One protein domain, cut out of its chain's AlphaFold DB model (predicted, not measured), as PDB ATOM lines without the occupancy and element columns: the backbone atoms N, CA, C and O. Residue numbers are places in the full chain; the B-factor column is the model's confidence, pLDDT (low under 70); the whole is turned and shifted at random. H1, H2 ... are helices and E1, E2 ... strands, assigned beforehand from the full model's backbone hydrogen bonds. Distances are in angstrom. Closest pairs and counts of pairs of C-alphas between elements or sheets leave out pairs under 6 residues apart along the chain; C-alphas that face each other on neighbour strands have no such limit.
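This is residues 103 to 166 and 173 to 236 of the 374 residues of the protein "Glyco_hydro_3_C domain-containing protein" of Cadophora sp. DSE1049 (UniProt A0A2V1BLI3). Two three-stranded sheets lie face to face as a small sandwich, their strands nearly aligned, and draw nearest along the edges E4 and E3; two helices, H1 and H2, lie off both sheets, past one end of the sandwich. A long unnamed stretch, residues 195 to 223, leaves the helices, runs back to the sandwich and returns. The printed part has 128 residues, with the named elements in the order E1 E2 E3 E4 E5 E6 H1 H2; the sheets, E4 - E1 - E6 and E3 - E2 - E5, are all antiparallel. The class is mixed, helices and strands, with under half of the residues in named elements. The whole is only just compact, close to loose, with a radius of gyration of the C-alphas of 16.3 A and spans of 51 by 39 by 24 A.

In the first sheet, E1 is residues 111 to 119, 26.4 A long, from C-alpha 111 at (240.776, 155.089, 164.280); E4 is residues 143 to 150, 21.6 A; E6 is residues 175 to 181, 19.8 A. In the second, E2 is residues 122 to 127, 17.2 A; E3 is residues 130 to 134, 11.3 A; E5 is residues 156 to 163, 23.2 A. H1 is residues 184 to 194, 15.3 A, and H2 is residues 224 to 231, 10.6 A, ending at C-alpha 231 at (229.039, 149.453, 178.182).

The sheet E4 E1 E6 is twisted, with E1 as its inner strand. N 116 and O 178 are 2.8 A apart between E1 and E6, and N 115 and O 146 are 2.8 A apart between E1 and E4, within hydrogen-bond range. In the other sheet E2 is the inner strand: N 126 and O 159 of E5 are 2.8 A apart, and N 125 and O 133 of E3 are 2.8 A apart, also within range. E2 and E3 form a hairpin. In the sandwich, two sheets face to face, the best planes stand 22 degrees apart; the closest C-alphas of E3 and E4, those of Ile 132 and Gly 146, are 4.8 A apart. Residues 103 to 104 pair antiparallel with residues 156 to 157 of E5. H1 and H2 are not on either sheet; they only just touch, with 3 pairs of C-alphas within 8 A, the closest those of Asp 191 and Leu 231 at 6.4 A, and run the same way at a steep tilt of 51 degrees. In H1 and H2 every O i to N i+4 pair is within hydrogen-bond range.

The two C-alphas farthest apart, those of Asp 166 and Thr 196, are 51.8 A apart. Residues 167 to 172 are not printed; C-alphas 166 and 173 are 9.8 A apart across the cut. The link H1 to H2, 29 residues, is long. The mean pLDDT of the printed part is 70.3, and 57 residues are under 70, among them residues 103 to 121 and 178 to 187.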
ATOM      1  N   THR A 103     240.447 155.132 145.055       41.78
ATOM      2  CA  THR A 103     241.156 155.320 146.319       41.78
ATOM      3  C   THR A 103     240.367 156.341 147.126       41.78
ATOM      4  O   THR A 103     240.172 157.462 146.650       41.78
ATOM      5  N   LEU A 104     239.896 155.982 148.324       45.69
ATOM      6  CA  LEU A 104     239.539 157.022 149.282       45.69
ATOM      7  C   LEU A 104     240.853 157.480 149.886       45.69
ATOM      8  O   LEU A 104     241.589 156.688 150.472       45.69
ATOM      9  N   LEU A 105     241.152 158.762 149.737       38.81
ATOM     10  CA  LEU A 105     242.204 159.355 150.537       38.81
ATOM     11  C   LEU A 105     241.684 159.280 151.981       38.81
ATOM     12  O   LEU A 105     240.677 159.920 152.300       38.81
ATOM     13  N   ALA A 106     242.288 158.437 152.825       43.94
ATOM     14  CA  ALA A 106     241.951 158.369 154.243       43.94
ATOM     15  C   ALA A 106     242.498 159.647 154.876       43.94
ATOM     16  O   ALA A 106     243.618 159.706 155.391       43.94
ATOM     17  N   ILE A 107     241.745 160.736 154.713       38.97
ATOM     18  CA  ILE A 107     242.180 162.057 155.136       38.97
ATOM     19  C   ILE A 107     242.041 162.096 156.656       38.97
ATOM     20  O   ILE A 107     241.024 162.511 157.198       38.97
ATOM     21  N   TRP A 108     243.113 161.650 157.308       38.47
ATOM     22  CA  TRP A 108     243.535 162.053 158.644       38.47
ATOM     23  C   TRP A 108     242.578 161.718 159.796       38.47
ATOM     24  O   TRP A 108     242.392 162.524 160.702       38.47
ATOM     25  N   ALA A 109     242.042 160.498 159.817       38.44
ATOM     26  CA  ALA A 109     241.475 159.915 161.031       38.44
ATOM     27  C   ALA A 109     242.402 158.807 161.548       38.44
ATOM     28  O   ALA A 109     242.648 157.834 160.838       38.44
ATOM     29  N   MET A 110     242.942 158.950 162.763       35.75
ATOM     30  CA  MET A 110     243.421 157.785 163.514       35.75
ATOM     31  C   MET A 110     242.173 157.111 164.088       35.75
ATOM     32  O   MET A 110     241.434 157.768 164.820       35.75
ATOM     33  N   GLY A 111     241.905 155.851 163.735       56.72
ATOM     34  CA  GLY A 111     240.776 155.089 164.280       56.72
ATOM     35  C   GLY A 111     240.021 154.276 163.230       56.72
ATOM     36  O   GLY A 111     240.587 153.845 162.230       56.72
ATOM     37  N   PHE A 112     238.728 154.064 163.458       55.75
ATOM     38  CA  PHE A 112     237.859 153.314 162.556       55.75
ATOM     39  C   PHE A 112     236.923 154.239 161.772       55.75
ATOM     40  O   PHE A 112     236.590 155.343 162.203       55.75
ATOM     41  N   ILE A 113     236.480 153.788 160.604       61.03
ATOM     42  CA  ILE A 113     235.454 154.423 159.782       61.03
ATOM     43  C   ILE A 113     234.202 153.549 159.825       61.03
ATOM     44  O   ILE A 113     234.274 152.354 159.551       61.03
ATOM     45  N   LEU A 114     233.055 154.164 160.115       58.88
ATOM     46  CA  LEU A 114     231.740 153.587 159.868       58.88
ATOM     47  C   LEU A 114     231.349 153.894 158.420       58.88
ATOM     48  O   LEU A 114     231.114 155.049 158.056       58.88
ATOM     49  N   ALA A 115     231.281 152.865 157.590       64.31
ATOM     50  CA  ALA A 115     230.756 152.968 156.240       64.31
ATOM     51  C   ALA A 115     229.303 152.492 156.216       64.31
ATOM     52  O   ALA A 115     228.953 151.507 156.862       64.31
ATOM     53  N   SER A 116     228.461 153.178 155.452       62.09
ATOM     54  CA  SER A 116     227.076 152.794 155.218       62.09
ATOM     55  C   SER A 116     226.808 152.684 153.724       62.09
ATOM     56  O   SER A 116     227.197 153.567 152.964       62.09
ATOM     57  N   LEU A 117     226.116 151.638 153.301       62.91
ATOM     58  CA  LEU A 117     225.784 151.383 151.911       62.91
ATOM     59  C   LEU A 117     224.279 151.178 151.783       62.91
ATOM     60  O   LEU A 117     223.720 150.271 152.392       62.91
ATOM     61  N   PHE A 118     223.636 152.024 150.991       64.94
ATOM     62  CA  PHE A 118     222.256 151.847 150.556       64.94
ATOM     63  C   PHE A 118     222.260 151.432 149.090       64.94
ATOM     64  O   PHE A 118     222.966 152.036 148.282       64.94
ATOM     65  N   SER A 119     221.453 150.434 148.748       61.97
ATOM     66  CA  SER A 119     221.165 150.047 147.370       61.97
ATOM     67  C   SER A 119     219.783 149.403 147.309       61.97
ATOM     68  O   SER A 119     219.388 148.691 148.230       61.97
ATOM     69  N   ASN A 120     219.059 149.614 146.211       59.56
ATOM     70  CA  ASN A 120     217.811 148.891 145.926       59.56
ATOM     71  C   ASN A 120     218.047 147.542 145.221       59.56
ATOM     72  O   ASN A 120     217.088 146.890 144.808       59.56
ATOM     73  N   LEU A 121     219.319 147.165 145.050       67.94
ATOM     74  CA  LEU A 121     219.810 145.983 144.341       67.94
ATOM     75  C   LEU A 121     221.113 145.471 145.001       67.94
ATOM     76  O   LEU A 121     221.394 145.747 146.172       67.94
ATOM     77  N   THR A 122     221.939 144.731 144.262       70.75
ATOM     78  CA  THR A 122     223.158 144.104 144.781       70.75
ATOM     79  C   THR A 122     224.333 145.081 144.789       70.75
ATOM     80  O   THR A 122     224.710 145.638 143.758       70.75
ATOM     81  N   ALA A 123     224.927 145.308 145.962       75.44
ATOM     82  CA  ALA A 123     226.140 146.099 146.117       75.44
ATOM     83  C   ALA A 123     226.998 145.563 147.272       75.44
ATOM     84  O   ALA A 123     226.501 145.244 148.351       75.44
ATOM     85  N   THR A 124     228.306 145.492 147.052       78.25
ATOM     86  CA  THR A 124     229.304 145.152 148.068       78.25
ATOM     87  C   THR A 124     230.351 146.251 148.153       78.25
ATOM     88  O   THR A 124     230.786 146.798 147.139       78.25
ATOM     89  N   LEU A 125     230.761 146.577 149.375       80.62
ATOM     90  CA  LEU A 125     231.815 147.535 149.679       80.62
ATOM     91  C   LEU A 125     232.959 146.821 150.385       80.62
ATOM     92  O   LEU A 125     232.767 146.238 151.450       80.62
ATOM     93  N   TYR A 126     234.153 146.956 149.826       79.31
ATOM     94  CA  TYR A 126     235.400 146.521 150.423       79.31
ATOM     95  C   TYR A 126     236.267 147.726 150.772       79.31
ATOM     96  O   TYR A 126     236.423 148.646 149.964       79.31
ATOM     97  N   ILE A 127     236.879 147.681 151.951       77.94
ATOM     98  CA  ILE A 127     237.857 148.662 152.427       77.94
ATOM     99  C   ILE A 127     239.118 147.892 152.796       77.94
ATOM    100  O   ILE A 127     239.039 146.913 153.535       77.94
ATOM    101  N   ALA A 128     240.268 148.278 152.237       77.44
ATOM    102  CA  ALA A 128     241.527 147.538 152.407       77.44
ATOM    103  C   ALA A 128     241.423 146.040 152.027       77.44
ATOM    104  O   ALA A 128     242.111 145.197 152.592       77.44
ATOM    105  N   GLY A 129     240.531 145.693 151.091       77.56
ATOM    106  CA  GLY A 129     240.273 144.305 150.684       77.56
ATOM    107  C   GLY A 129     239.360 143.503 151.623       77.56
ATOM    108  O   GLY A 129     238.986 142.386 151.276       77.56
ATOM    109  N   LYS A 130     238.934 144.060 152.763       80.25
ATOM    110  CA  LYS A 130     237.961 143.441 153.674       80.25
ATOM    111  C   LYS A 130     236.540 143.839 153.282       80.25
ATOM    112  O   LYS A 130     236.299 145.016 153.028       80.25
ATOM    113  N   LEU A 131     235.605 142.886 153.241       80.56
ATOM    114  CA  LEU A 131     234.182 143.172 153.028       80.56
ATOM    115  C   LEU A 131     233.631 143.941 154.236       80.56
ATOM    116  O   LEU A 131     233.706 143.449 155.359       80.56
ATOM    117  N   ILE A 132     233.102 145.138 153.998       78.88
ATOM    118  CA  ILE A 132     232.585 146.035 155.037       78.88
ATOM    119  C   ILE A 132     231.064 146.111 155.009       78.88
ATOM    120  O   ILE A 132     230.438 146.056 156.057       78.88
ATOM    121  N   ALA A 133     230.458 146.229 153.829       77.56
ATOM    122  CA  ALA A 133     229.005 146.270 153.703       77.56
ATOM    123  C   ALA A 133     228.554 145.448 152.499       77.56
ATOM    124  O   ALA A 133     229.192 145.475 151.445       77.56
ATOM    125  N   ASN A 134     227.448 144.727 152.659       79.00
ATOM    126  CA  ASN A 134     226.873 143.868 151.635       79.00
ATOM    127  C   ASN A 134     225.352 144.054 151.615       79.00
ATOM    128  O   ASN A 134     224.665 143.602 152.525       79.00
ATOM    129  N   THR A 135     224.823 144.724 150.589       72.06
ATOM    130  CA  THR A 135     223.376 144.961 150.456       72.06
ATOM    131  C   THR A 135     222.635 143.790 149.834       72.06
ATOM    132  O   THR A 135     221.409 143.812 149.804       72.06
ATOM    133  N   ILE A 136     223.342 142.767 149.343       67.62
ATOM    134  CA  ILE A 136     222.704 141.620 148.690       67.62
ATOM    135  C   ILE A 136     221.782 140.900 149.691       67.62
ATOM    136  O   ILE A 136     220.694 140.478 149.322       67.62
ATOM    137  N   ALA A 137     222.168 140.840 150.971       58.53
ATOM    138  CA  ALA A 137     221.370 140.245 152.050       58.53
ATOM    139  C   ALA A 137     220.343 141.206 152.687       58.53
ATOM    140  O   ALA A 137     219.649 140.834 153.628       58.53
ATOM    141  N   ALA A 138     220.241 142.452 152.209       57.34
ATOM    142  CA  ALA A 138     219.464 143.521 152.842       57.34
ATOM    143  C   ALA A 138     218.462 144.182 151.876       57.34
ATOM    144  O   ALA A 138     218.296 145.400 151.912       57.34
ATOM    145  N   ASN A 139     217.822 143.393 151.005       59.25
ATOM    146  CA  ASN A 139     216.919 143.820 149.921       59.25
ATOM    147  C   ASN A 139     215.964 144.990 150.288       59.25
ATOM    148  O   ASN A 139     215.626 145.212 151.452       59.25
ATOM    149  N   PHE A 140     215.480 145.704 149.264       61.22
ATOM    150  CA  PHE A 140     214.498 146.805 149.338       61.22
ATOM    151  C   PHE A 140     214.978 148.140 149.935       61.22
ATOM    152  O   PHE A 140     214.228 148.812 150.643       61.22
ATOM    153  N   GLY A 141     216.203 148.575 149.629       59.28
ATOM    154  CA  GLY A 141     216.633 149.927 150.005       59.28
ATOM    155  C   GLY A 141     216.910 150.065 151.499       59.28
ATOM    156  O   GLY A 141     216.646 151.095 152.114       59.28
ATOM    157  N   ASN A 142     217.440 149.019 152.124       67.88
ATOM    158  CA  ASN A 142     217.981 149.160 153.464       67.88
ATOM    159  C   ASN A 142     219.411 149.699 153.410       67.88
ATOM    160  O   ASN A 142     220.183 149.430 152.489       67.88
ATOM    161  N   THR A 143     219.767 150.475 154.432       74.06
ATOM    162  CA  THR A 143     221.153 150.894 154.648       74.06
ATOM    163  C   THR A 143     221.864 149.824 155.468       74.06
ATOM    164  O   THR A 143     221.480 149.573 156.609       74.06
ATOM    165  N   VAL A 144     222.905 149.219 154.903       73.75
ATOM    166  CA  VAL A 144     223.815 148.298 155.598       73.75
ATOM    167  C   VAL A 144     225.007 149.083 156.113       73.75
ATOM    168  O   VAL A 144     225.493 149.977 155.426       73.75
ATOM    169  N   GLN A 145     225.484 148.772 157.313       75.75
ATOM    170  CA  GLN A 145     226.626 149.445 157.921       75.75
ATOM    171  C   GLN A 145     227.744 148.454 158.229       75.75
ATOM    172  O   GLN A 145     227.486 147.288 158.512       75.75
ATOM    173  N   GLY A 146     228.980 148.938 158.204       73.56
ATOM    174  CA  GLY A 146     230.144 148.178 158.629       73.56
ATOM    175  C   GLY A 146     231.290 149.078 159.048       73.56
ATOM    176  O   GLY A 146     231.293 150.281 158.773       73.56
ATOM    177  N   VAL A 147     232.267 148.481 159.721       74.75
ATOM    178  CA  VAL A 147     233.395 149.202 160.310       74.75
ATOM    179  C   VAL A 147     234.708 148.734 159.702       74.75
ATOM    180  O   VAL A 147     234.947 147.535 159.559       74.75
ATOM    181  N   ALA A 148     235.564 149.690 159.352       75.00
ATOM    182  CA  ALA A 148     236.918 149.436 158.881       75.00
ATOM    183  C   ALA A 148     237.932 150.240 159.691       75.00
ATOM    184  O   ALA A 148     237.808 151.460 159.800       75.00
ATOM    185  N   ASP A 149     238.962 149.570 160.197       73.62
ATOM    186  CA  ASP A 149     240.109 150.234 160.807       73.62
ATOM    187  C   ASP A 149     240.965 150.892 159.724       73.62
ATOM    188  O   ASP A 149     241.300 150.272 158.711       73.62
ATOM    189  N   VAL A 150     241.325 152.157 159.932       68.06
ATOM    190  CA  VAL A 150     242.171 152.912 159.008       68.06
ATOM    191  C   VAL A 150     243.273 153.643 159.763       68.06
ATOM    192  O   VAL A 150     243.098 154.141 160.874       68.06
ATOM    193  N   THR A 151     244.451 153.719 159.151       63.44
ATOM    194  CA  THR A 151     245.565 154.488 159.713       63.44
ATOM    195  C   THR A 151     245.591 155.873 159.084       63.44
ATOM    196  O   THR A 151     245.555 156.006 157.859       63.44
ATOM    197  N   ALA A 152     245.678 156.912 159.916       59.69
ATOM    198  CA  ALA A 152     245.738 158.291 159.448       59.69
ATOM    199  C   ALA A 152     246.884 158.500 158.450       59.69
ATOM    200  O   ALA A 152     248.027 158.129 158.714       59.69
ATOM    201  N   GLY A 153     246.578 159.137 157.318       55.19
ATOM    202  CA  GLY A 153     247.580 159.500 156.315       55.19
ATOM    203  C   GLY A 153     248.042 158.349 155.417       55.19
ATOM    204  O   GLY A 153     248.888 158.582 154.558       55.19
ATOM    205  N   ILE A 154     247.488 157.142 155.578       63.91
ATOM    206  CA  ILE A 154     247.714 156.013 154.668       63.91
ATOM    207  C   ILE A 154     246.526 155.906 153.715       63.91
ATOM    208  O   ILE A 154     245.387 155.793 154.154       63.91
ATOM    209  N   ASP A 155     246.782 155.917 152.408       62.09
ATOM    210  CA  ASP A 155     245.737 155.708 151.406       62.09
ATOM    211  C   ASP A 155     245.148 154.299 151.520       62.09
ATOM    212  O   ASP A 155     245.878 153.304 151.508       62.09
ATOM    213  N   VAL A 156     243.818 154.212 151.594       66.44
ATOM    214  CA  VAL A 156     243.109 152.936 151.725       66.44
ATOM    215  C   VAL A 156     242.289 152.678 150.460       66.44
ATOM    216  O   VAL A 156     241.455 153.509 150.080       66.44
ATOM    217  N   PRO A 157     242.493 151.537 149.775       68.75
ATOM    218  CA  PRO A 157     241.720 151.224 148.586       68.75
ATOM    219  C   PRO A 157     240.264 150.940 148.958       68.75
ATOM    220  O   PRO A 157     239.987 150.154 149.872       68.75
ATOM    221  N   LEU A 158     239.346 151.554 148.208       73.44
ATOM    222  CA  LEU A 158     237.932 151.213 148.218       73.44
ATOM    223  C   LEU A 158     237.580 150.470 146.943       73.44
ATOM    224  O   LEU A 158     237.813 150.941 145.826       73.44
ATOM    225  N   HIS A 159     236.953 149.320 147.119       73.12
ATOM    226  CA  HIS A 159     236.403 148.579 146.005       73.12
ATOM    227  C   HIS A 159     234.909 148.405 146.214       73.12
ATOM    228  O   HIS A 159     234.476 147.879 147.237       73.12
ATOM    229  N   MET A 160     234.127 148.859 145.239       76.50
ATOM    230  CA  MET A 160     232.689 148.659 145.227       76.50
ATOM    231  C   MET A 160     232.301 147.894 143.970       76.50
ATOM    232  O   MET A 160     232.578 148.334 142.848       76.50
ATOM    233  N   ALA A 161     231.639 146.762 144.166       73.56
ATOM    234  CA  ALA A 161     231.008 146.017 143.090       73.56
ATOM    235  C   ALA A 161     229.499 146.140 143.245       73.56
ATOM    236  O   ALA A 161     228.973 145.941 144.338       73.56
ATOM    237  N   TYR A 162     228.807 146.483 142.164       72.25
ATOM    238  CA  TYR A 162     227.359 146.591 142.189       72.25
ATOM    239  C   TYR A 162     226.733 146.156 140.870       72.25
ATOM    240  O   TYR A 162     227.351 146.247 139.809       72.25
ATOM    241  N   SER A 163     225.492 145.685 140.936       66.44
ATOM    242  CA  SER A 163     224.700 145.384 139.749       66.44
ATOM    243  C   SER A 163     223.373 146.124 139.802       66.44
ATOM    244  O   SER A 163     222.628 146.022 140.775       66.44
ATOM    245  N   MET A 164     223.090 146.867 138.732       59.03
ATOM    246  CA  MET A 164     221.818 147.554 138.527       59.03
ATOM    247  C   MET A 164     220.991 146.758 137.509       59.03
ATOM    248  O   MET A 164     220.984 147.092 136.329       59.03
ATOM    249  N   GLY A 165     220.364 145.667 137.954       56.44
ATOM    250  CA  GLY A 165     219.352 144.936 137.183       56.44
ATOM    251  C   GLY A 165     217.945 145.537 137.302       56.44
ATOM    252  O   GLY A 165     217.748 146.591 137.912       56.44
ATOM    253  N   ASP A 166     216.952 144.843 136.748       53.53
ATOM    254  CA  ASP A 166     215.542 145.204 136.910       53.53
ATOM    255  C   ASP A 166     215.114 144.985 138.372       53.53
ATOM    256  O   ASP A 166     214.994 143.856 138.847       53.53
ATOM    257  N   TYR A 173     216.322 154.244 142.080       55.44
ATOM    258  CA  TYR A 173     217.502 153.666 141.452       55.44
ATOM    259  C   TYR A 173     218.708 154.414 141.997       55.44
ATOM    260  O   TYR A 173     218.756 155.638 141.889       55.44
ATOM    261  N   GLY A 174     219.663 153.701 142.587       59.91
ATOM    262  CA  GLY A 174     220.903 154.315 143.033       59.91
ATOM    263  C   GLY A 174     221.607 153.546 144.136       59.91
ATOM    264  O   GLY A 174     221.044 152.653 144.769       59.91
ATOM    265  N   ILE A 175     222.857 153.943 144.341       65.44
ATOM    266  CA  ILE A 175     223.697 153.502 145.444       65.44
ATOM    267  C   ILE A 175     224.096 154.745 146.213       65.44
ATOM    268  O   ILE A 175     224.584 155.708 145.621       65.44
ATOM    269  N   THR A 176     223.926 154.715 147.527       69.62
ATOM    270  CA  THR A 176     224.410 155.784 148.396       69.62
ATOM    271  C   THR A 176     225.472 155.215 149.317       69.62
ATOM    272  O   THR A 176     225.205 154.317 150.115       69.62
ATOM    273  N   LEU A 177     226.686 155.754 149.202       71.44
ATOM    274  CA  LEU A 177     227.777 155.487 150.127       71.44
ATOM    275  C   LEU A 177     227.841 156.612 151.159       71.44
ATOM    276  O   LEU A 177     228.124 157.762 150.827       71.44
ATOM    277  N   GLY A 178     227.610 156.264 152.416       69.88
ATOM    278  CA  GLY A 178     227.929 157.104 153.559       69.88
ATOM    279  C   GLY A 178     229.246 156.662 154.178       69.88
ATOM    280  O   GLY A 178     229.553 155.475 154.260       69.88
ATOM    281  N   VAL A 179     230.043 157.633 154.605       68.00
ATOM    282  CA  VAL A 179     231.286 157.400 155.336       68.00
ATOM    283  C   VAL A 179     231.297 158.367 156.506       68.00
ATOM    284  O   VAL A 179     231.220 159.580 156.312       68.00
ATOM    285  N   SER A 180     231.392 157.833 157.716       64.00
ATOM    286  CA  SER A 180     231.643 158.596 158.930       64.00
ATOM    287  C   SER A 180     232.945 158.110 159.532       64.00
ATOM    288  O   SER A 180     233.146 156.911 159.694       64.00
ATOM    289  N   VAL A 181     233.824 159.030 159.926       61.91
ATOM    290  CA  VAL A 181     234.847 158.675 160.914       61.91
ATOM    291  C   VAL A 181     234.085 158.221 162.158       61.91
ATOM    292  O   VAL A 181     233.100 158.871 162.531       61.91
ATOM    293  N   GLY A 182     234.460 157.077 162.728       56.09
ATOM    294  CA  GLY A 182     233.901 156.598 163.983       56.09
ATOM    295  C   GLY A 182     233.922 157.742 164.981       56.09
ATOM    296  O   GLY A 182     234.980 158.308 165.255       56.09
ATOM    297  N   ASN A 183     232.746 158.170 165.436       55.88
ATOM    298  CA  ASN A 183     232.665 159.324 166.310       55.88
ATOM    299  C   ASN A 183     233.123 158.894 167.706       55.88
ATOM    300  O   ASN A 183     232.318 158.415 168.503       55.88
ATOM    301  N   VAL A 184     234.420 159.047 167.980       54.41
ATOM    302  CA  VAL A 184     235.013 158.759 169.293       54.41
ATOM    303  C   VAL A 184     234.254 159.520 170.386       54.41
ATOM    304  O   VAL A 184     233.985 158.953 171.436       54.41
ATOM    305  N   THR A 185     233.779 160.738 170.093       55.00
ATOM    306  CA  THR A 185     232.961 161.548 171.005       55.00
ATOM    307  C   THR A 185     231.613 160.899 171.329       55.00
ATOM    308  O   THR A 185     231.244 160.876 172.493       55.00
ATOM    309  N   ARG A 186     230.914 160.283 170.359       65.75
ATOM    310  CA  ARG A 186     229.646 159.559 170.617       65.75
ATOM    311  C   ARG A 186     229.859 158.405 171.596       65.75
ATOM    312  O   ARG A 186     229.024 158.163 172.459       65.75
ATOM    313  N   ASN A 187     230.964 157.683 171.433       69.31
ATOM    314  CA  ASN A 187     231.300 156.567 172.309       69.31
ATOM    315  C   ASN A 187     231.655 157.071 173.712       69.31
ATOM    316  O   ASN A 187     231.087 156.575 174.671       69.31
ATOM    317  N   THR A 188     232.487 158.109 173.830       70.88
ATOM    318  CA  THR A 188     232.836 158.709 175.127       70.88
ATOM    319  C   THR A 188     231.634 159.337 175.840       70.88
ATOM    320  O   THR A 188     231.533 159.232 177.057       70.88
ATOM    321  N   GLU A 189     230.702 159.960 175.115       77.50
ATOM    322  CA  GLU A 189     229.446 160.466 175.684       77.50
ATOM    323  C   GLU A 189     228.568 159.322 176.203       77.50
ATOM    324  O   GLU A 189     228.080 159.402 177.328       77.50
ATOM    325  N   ALA A 190     228.404 158.242 175.428       77.88
ATOM    326  CA  ALA A 190     227.657 157.063 175.865       77.88
ATOM    327  C   ALA A 190     228.289 156.418 177.108       77.88
ATOM    328  O   ALA A 190     227.575 156.120 178.062       77.88
ATOM    329  N   ASP A 191     229.616 156.273 177.120       79.38
ATOM    330  CA  ASP A 191     230.371 155.735 178.254       79.38
ATOM    331  C   ASP A 191     230.212 156.641 179.492       79.38
ATOM    332  O   ASP A 191     229.960 156.161 180.598       79.38
ATOM    333  N   SER A 192     230.287 157.965 179.311       82.81
ATOM    334  CA  SER A 192     230.091 158.933 180.394       82.81
ATOM    335  C   SER A 192     228.671 158.878 180.953       82.81
ATOM    336  O   SER A 192     228.517 158.898 182.173       82.81
ATOM    337  N   LEU A 193     227.641 158.808 180.103       83.88
ATOM    338  CA  LEU A 193     226.260 158.693 180.570       83.88
ATOM    339  C   LEU A 193     226.068 157.384 181.335       83.88
ATOM    340  O   LEU A 193     225.634 157.431 182.485       83.88
ATOM    341  N   ALA A 194     226.468 156.256 180.743       83.75
ATOM    342  CA  ALA A 194     226.342 154.933 181.350       83.75
ATOM    343  C   ALA A 194     227.011 154.867 182.732       83.75
ATOM    344  O   ALA A 194     226.437 154.312 183.664       83.75
ATOM    345  N   SER A 195     228.170 155.519 182.900       83.81
ATOM    346  CA  SER A 195     228.892 155.565 184.181       83.81
ATOM    347  C   SER A 195     228.163 156.313 185.308       83.81
ATOM    348  O   SER A 195     228.520 156.162 186.475       83.81
ATOM    349  N   THR A 196     227.162 157.131 184.972       87.25
ATOM    350  CA  THR A 196     226.406 157.961 185.931       87.25
ATOM    351  C   THR A 196     224.958 157.520 186.125       87.25
ATOM    352  O   THR A 196     224.249 158.103 186.944       87.25
ATOM    353  N   THR A 197     224.501 156.523 185.371       88.25
ATOM    354  CA  THR A 197     223.123 156.025 185.411       88.25
ATOM    355  C   THR A 197     223.025 154.721 186.184       88.25
ATOM    356  O   THR A 197     223.908 153.878 186.071       88.25
ATOM    357  N   ASP A 198     221.904 154.509 186.872       89.38
ATOM    358  CA  ASP A 198     221.637 153.247 187.573       89.38
ATOM    359  C   ASP A 198     221.367 152.083 186.605       89.38
ATOM    360  O   ASP A 198     221.675 150.933 186.905       89.38
ATOM    361  N   ILE A 199     220.757 152.373 185.447       88.44
ATOM    362  CA  ILE A 199     220.361 151.380 184.444       88.44
ATOM    363  C   ILE A 199     220.672 151.919 183.049       88.44
ATOM    364  O   ILE A 199     220.247 153.017 182.686       88.44
ATOM    365  N   SER A 200     221.348 151.102 182.242       88.06
ATOM    366  CA  SER A 200     221.559 151.342 180.814       88.06
ATOM    367  C   SER A 200     220.713 150.383 179.979       88.06
ATOM    368  O   SER A 200     220.796 149.169 180.139       88.06
ATOM    369  N   ILE A 201     219.913 150.922 179.055       89.94
ATOM    370  CA  ILE A 201     219.145 150.128 178.086       89.94
ATOM    371  C   ILE A 201     219.824 150.254 176.725       89.94
ATOM    372  O   ILE A 201     219.785 151.311 176.095       89.94
ATOM    373  N   ILE A 202     220.436 149.164 176.262       89.38
ATOM    374  CA  ILE A 202     221.142 149.118 174.980       89.38
ATOM    375  C   ILE A 202     220.247 148.432 173.948       89.38
ATOM    376  O   ILE A 202     219.904 147.257 174.080       89.38
ATOM    377  N   LEU A 203     219.870 149.170 172.903       90.62
ATOM    378  CA  LEU A 203     219.095 148.635 171.788       90.62
ATOM    379  C   LEU A 203     220.038 148.194 170.672       90.62
ATOM    380  O   LEU A 203     220.724 149.019 170.071       90.62
ATOM    381  N   VAL A 204     220.030 146.895 170.383       89.50
ATOM    382  CA  VAL A 204     220.777 146.296 169.274       89.50
ATOM    383  C   VAL A 204     219.845 145.568 168.322       89.50
ATOM    384  O   VAL A 204     218.772 145.094 168.704       89.50
ATOM    385  N   SER A 205     220.236 145.492 167.056       87.31
ATOM    386  CA  SER A 205     219.432 144.856 166.020       87.31
ATOM    387  C   SER A 205     220.293 144.263 164.920       87.31
ATOM    388  O   SER A 205     221.345 144.800 164.574       87.31
ATOM    389  N   ASP A 206     219.772 143.200 164.330       80.62
ATOM    390  CA  ASP A 206     220.196 142.729 163.021       80.62
ATOM    391  C   ASP A 206     219.111 143.073 161.988       80.62
ATOM    392  O   ASP A 206     217.987 143.436 162.354       80.62
ATOM    393  N   ARG A 207     219.439 142.980 160.701       74.44
ATOM    394  CA  ARG A 207     218.500 143.120 159.593       74.44
ATOM    395  C   ARG A 207     218.700 141.982 158.614       74.44
ATOM    396  O   ARG A 207     219.728 141.883 157.958       74.44
ATOM    397  N   HIS A 208     217.654 141.182 158.486       73.81
ATOM    398  CA  HIS A 208     217.593 140.075 157.548       73.81
ATOM    399  C   HIS A 208     216.575 140.396 156.463       73.81
ATOM    400  O   HIS A 208     215.560 141.043 156.733       73.81
ATOM    401  N   SER A 209     216.842 139.924 155.254       70.25
ATOM    402  CA  SER A 209     215.944 140.053 154.119       70.25
ATOM    403  C   SER A 209     215.721 138.701 153.458       70.25
ATOM    404  O   SER A 209     216.522 137.783 153.591       70.25
ATOM    405  N   GLU A 210     214.640 138.610 152.692       70.56
ATOM    406  CA  GLU A 210     214.442 137.541 151.722       70.56
ATOM    407  C   GLU A 210     215.619 137.450 150.730       70.56
ATOM    408  O   GLU A 210     216.273 138.458 150.438       70.56
ATOM    409  N   SER A 211     215.793 136.243 150.178       69.94
ATOM    410  CA  SER A 211     216.681 135.851 149.071       69.94
ATOM    411  C   SER A 211     218.091 135.416 149.448       69.94
ATOM    412  O   SER A 211     218.731 134.773 148.621       69.94
ATOM    413  N   LEU A 212     218.577 135.734 150.647       69.62
ATOM    414  CA  LEU A 212     219.946 135.433 151.050       69.62
ATOM    415  C   LEU A 212     220.064 135.180 152.556       69.62
ATOM    416  O   LEU A 212     219.565 135.959 153.364       69.62
ATOM    417  N   ASP A 213     220.786 134.121 152.908       76.38
ATOM    418  CA  ASP A 213     221.149 133.779 154.278       76.38
ATOM    419  C   ASP A 213     222.195 134.746 154.862       76.38
ATOM    420  O   ASP A 213     222.815 135.570 154.181       76.38
ATOM    421  N   ASN A 214     222.421 134.650 156.170       72.06
ATOM    422  CA  ASN A 214     223.468 135.412 156.837       72.06
ATOM    423  C   ASN A 214     224.797 134.635 156.845       72.06
ATOM    424  O   ASN A 214     225.152 133.981 157.823       72.06
ATOM    425  N   TRP A 215     225.581 134.739 155.766       64.12
ATOM    426  CA  TRP A 215     226.923 134.127 155.693       64.12
ATOM    427  C   TRP A 215     227.988 134.825 156.556       64.12
ATOM    428  O   TRP A 215     229.131 134.370 156.590       64.12
ATOM    429  N   SER A 216     227.661 135.931 157.238       61.09
ATOM    430  CA  SER A 216     228.617 136.644 158.099       61.09
ATOM    431  C   SER A 216     228.725 136.066 159.518       61.09
ATOM    432  O   SER A 216     229.582 136.495 160.289       61.09
ATOM    433  N   GLY A 217     227.926 135.040 159.829       77.94
ATOM    434  CA  GLY A 217     227.939 134.322 161.102       77.94
ATOM    435  C   GLY A 217     226.804 134.748 162.033       77.94
ATOM    436  O   GLY A 217     225.758 135.202 161.586       77.94
ATOM    437  N   LEU A 218     227.010 134.567 163.342       82.44
ATOM    438  CA  LEU A 218     226.019 134.858 164.393       82.44
ATOM    439  C   LEU A 218     226.220 136.227 165.071       82.44
ATOM    440  O   LEU A 218     225.487 136.562 166.001       82.44
ATOM    441  N   SER A 219     227.233 136.990 164.655       82.94
ATOM    442  CA  SER A 219     227.572 138.288 165.248       82.94
ATOM    443  C   SER A 219     226.610 139.384 164.807       82.94
ATOM    444  O   SER A 219     226.110 139.373 163.682       82.94
ATOM    445  N   LEU A 220     226.398 140.373 165.677       84.94
ATOM    446  CA  LEU A 220     225.616 141.553 165.324       84.94
ATOM    447  C   LEU A 220     226.363 142.399 164.276       84.94
ATOM    448  O   LEU A 220     227.591 142.505 164.322       84.94
ATOM    449  N   PRO A 221     225.652 143.054 163.342       75.81
ATOM    450  CA  PRO A 221     226.300 143.869 162.322       75.81
ATOM    451  C   PRO A 221     226.939 145.134 162.917       75.81
ATOM    452  O   PRO A 221     226.467 145.689 163.913       75.81
ATOM    453  N   GLY A 222     227.975 145.651 162.251       74.62
ATOM    454  CA  GLY A 222     228.646 146.896 162.642       74.62
ATOM    455  C   GLY A 222     229.525 146.755 163.891       74.62
ATOM    456  O   GLY A 222     230.266 145.787 164.021       74.62
ATOM    457  N   ASP A 223     229.484 147.750 164.782       74.44
ATOM    458  CA  ASP A 223     230.236 147.807 166.048       74.44
ATOM    459  C   ASP A 223     229.389 147.444 167.279       74.44
ATOM    460  O   ASP A 223     229.772 147.751 168.407       74.44
ATOM    461  N   GLN A 224     228.238 146.793 167.092       84.38
ATOM    462  CA  GLN A 224     227.295 146.527 168.183       84.38
ATOM    463  C   GLN A 224     227.871 145.601 169.266       84.38
ATOM    464  O   GLN A 224     227.684 145.877 170.448       84.38
ATOM    465  N   ASP A 225     228.646 144.575 168.902       83.31
ATOM    466  CA  ASP A 225     229.320 143.708 169.886       83.31
ATOM    467  C   ASP A 225     230.363 144.491 170.716       83.31
ATOM    468  O   ASP A 225     230.512 144.293 171.925       83.31
ATOM    469  N   VAL A 226     231.055 145.448 170.085       79.12
ATOM    470  CA  VAL A 226     232.010 146.347 170.759       79.12
ATOM    471  C   VAL A 226     231.279 147.327 171.680       79.12
ATOM    472  O   VAL A 226     231.762 147.633 172.767       79.12
ATOM    473  N   LEU A 227     230.109 147.817 171.267       80.19
ATOM    474  CA  LEU A 227     229.260 148.670 172.094       80.19
ATOM    475  C   LEU A 227     228.805 147.937 173.362       80.19
ATOM    476  O   LEU A 227     228.960 148.479 174.453       80.19
ATOM    477  N   ILE A 228     228.284 146.712 173.222       84.19
ATOM    478  CA  ILE A 228     227.822 145.897 174.355       84.19
ATOM    479  C   ILE A 228     228.984 145.608 175.308       84.19
ATOM    480  O   ILE A 228     228.881 145.901 176.493       84.19
ATOM    481  N   SER A 229     230.105 145.089 174.793       81.19
ATOM    482  CA  SER A 229     231.262 144.712 175.623       81.19
ATOM    483  C   SER A 229     231.913 145.885 176.356       81.19
ATOM    484  O   SER A 229     232.544 145.681 177.389       81.19
ATOM    485  N   ARG A 230     231.771 147.111 175.842       77.75
ATOM    486  CA  ARG A 230     232.290 148.316 176.497       77.75
ATOM    487  C   ARG A 230     231.350 148.862 177.570       77.75
ATOM    488  O   ARG A 230     231.831 149.377 178.572       77.75
ATOM    489  N   LEU A 231     230.038 148.795 177.337       72.88
ATOM    490  CA  LEU A 231     229.039 149.453 178.182       72.88
ATOM    491  C   LEU A 231     228.396 148.543 179.229       72.88
ATOM    492  O   LEU A 231     227.786 149.068 180.156       72.88
ATOM    493  N   ALA A 232     228.462 147.220 179.074       63.81
ATOM    494  CA  ALA A 232     227.615 146.328 179.852       63.81
ATOM    495  C   ALA A 232     228.344 145.106 180.417       63.81
ATOM    496  O   ALA A 232     228.916 144.297 179.686       63.81
ATOM    497  N   GLU A 233     228.168 144.911 181.723       72.25
ATOM    498  CA  GLU A 233     227.937 143.584 182.289       72.25
ATOM    499  C   GLU A 233     226.434 143.305 182.117       72.25
ATOM    500  O   GLU A 233     225.592 144.009 182.667       72.25
ATOM    501  N   VAL A 234     226.068 142.384 181.222       81.00
ATOM    502  CA  VAL A 234     224.666 142.209 180.801       81.00
ATOM    503  C   VAL A 234     223.899 141.371 181.827       81.00
ATOM    504  O   VAL A 234     224.029 140.149 181.840       81.00
ATOM    505  N   ASP A 235     223.044 142.014 182.622       88.62
ATOM    506  CA  ASP A 235     222.181 141.329 183.600       88.62
ATOM    507  C   ASP A 235     220.913 140.718 182.981       88.62
ATOM    508  O   ASP A 235     220.370 139.729 183.476       88.62
ATOM    509  N   ALA A 236     220.403 141.321 181.902       91.81
ATOM    510  CA  ALA A 236     219.145 140.921 181.280       91.81
ATOM    511  C   ALA A 236     219.145 141.146 179.764       91.81
ATOM    512  O   ALA A 236     219.689 142.125 179.255       91.81
TER     513      ALA A 236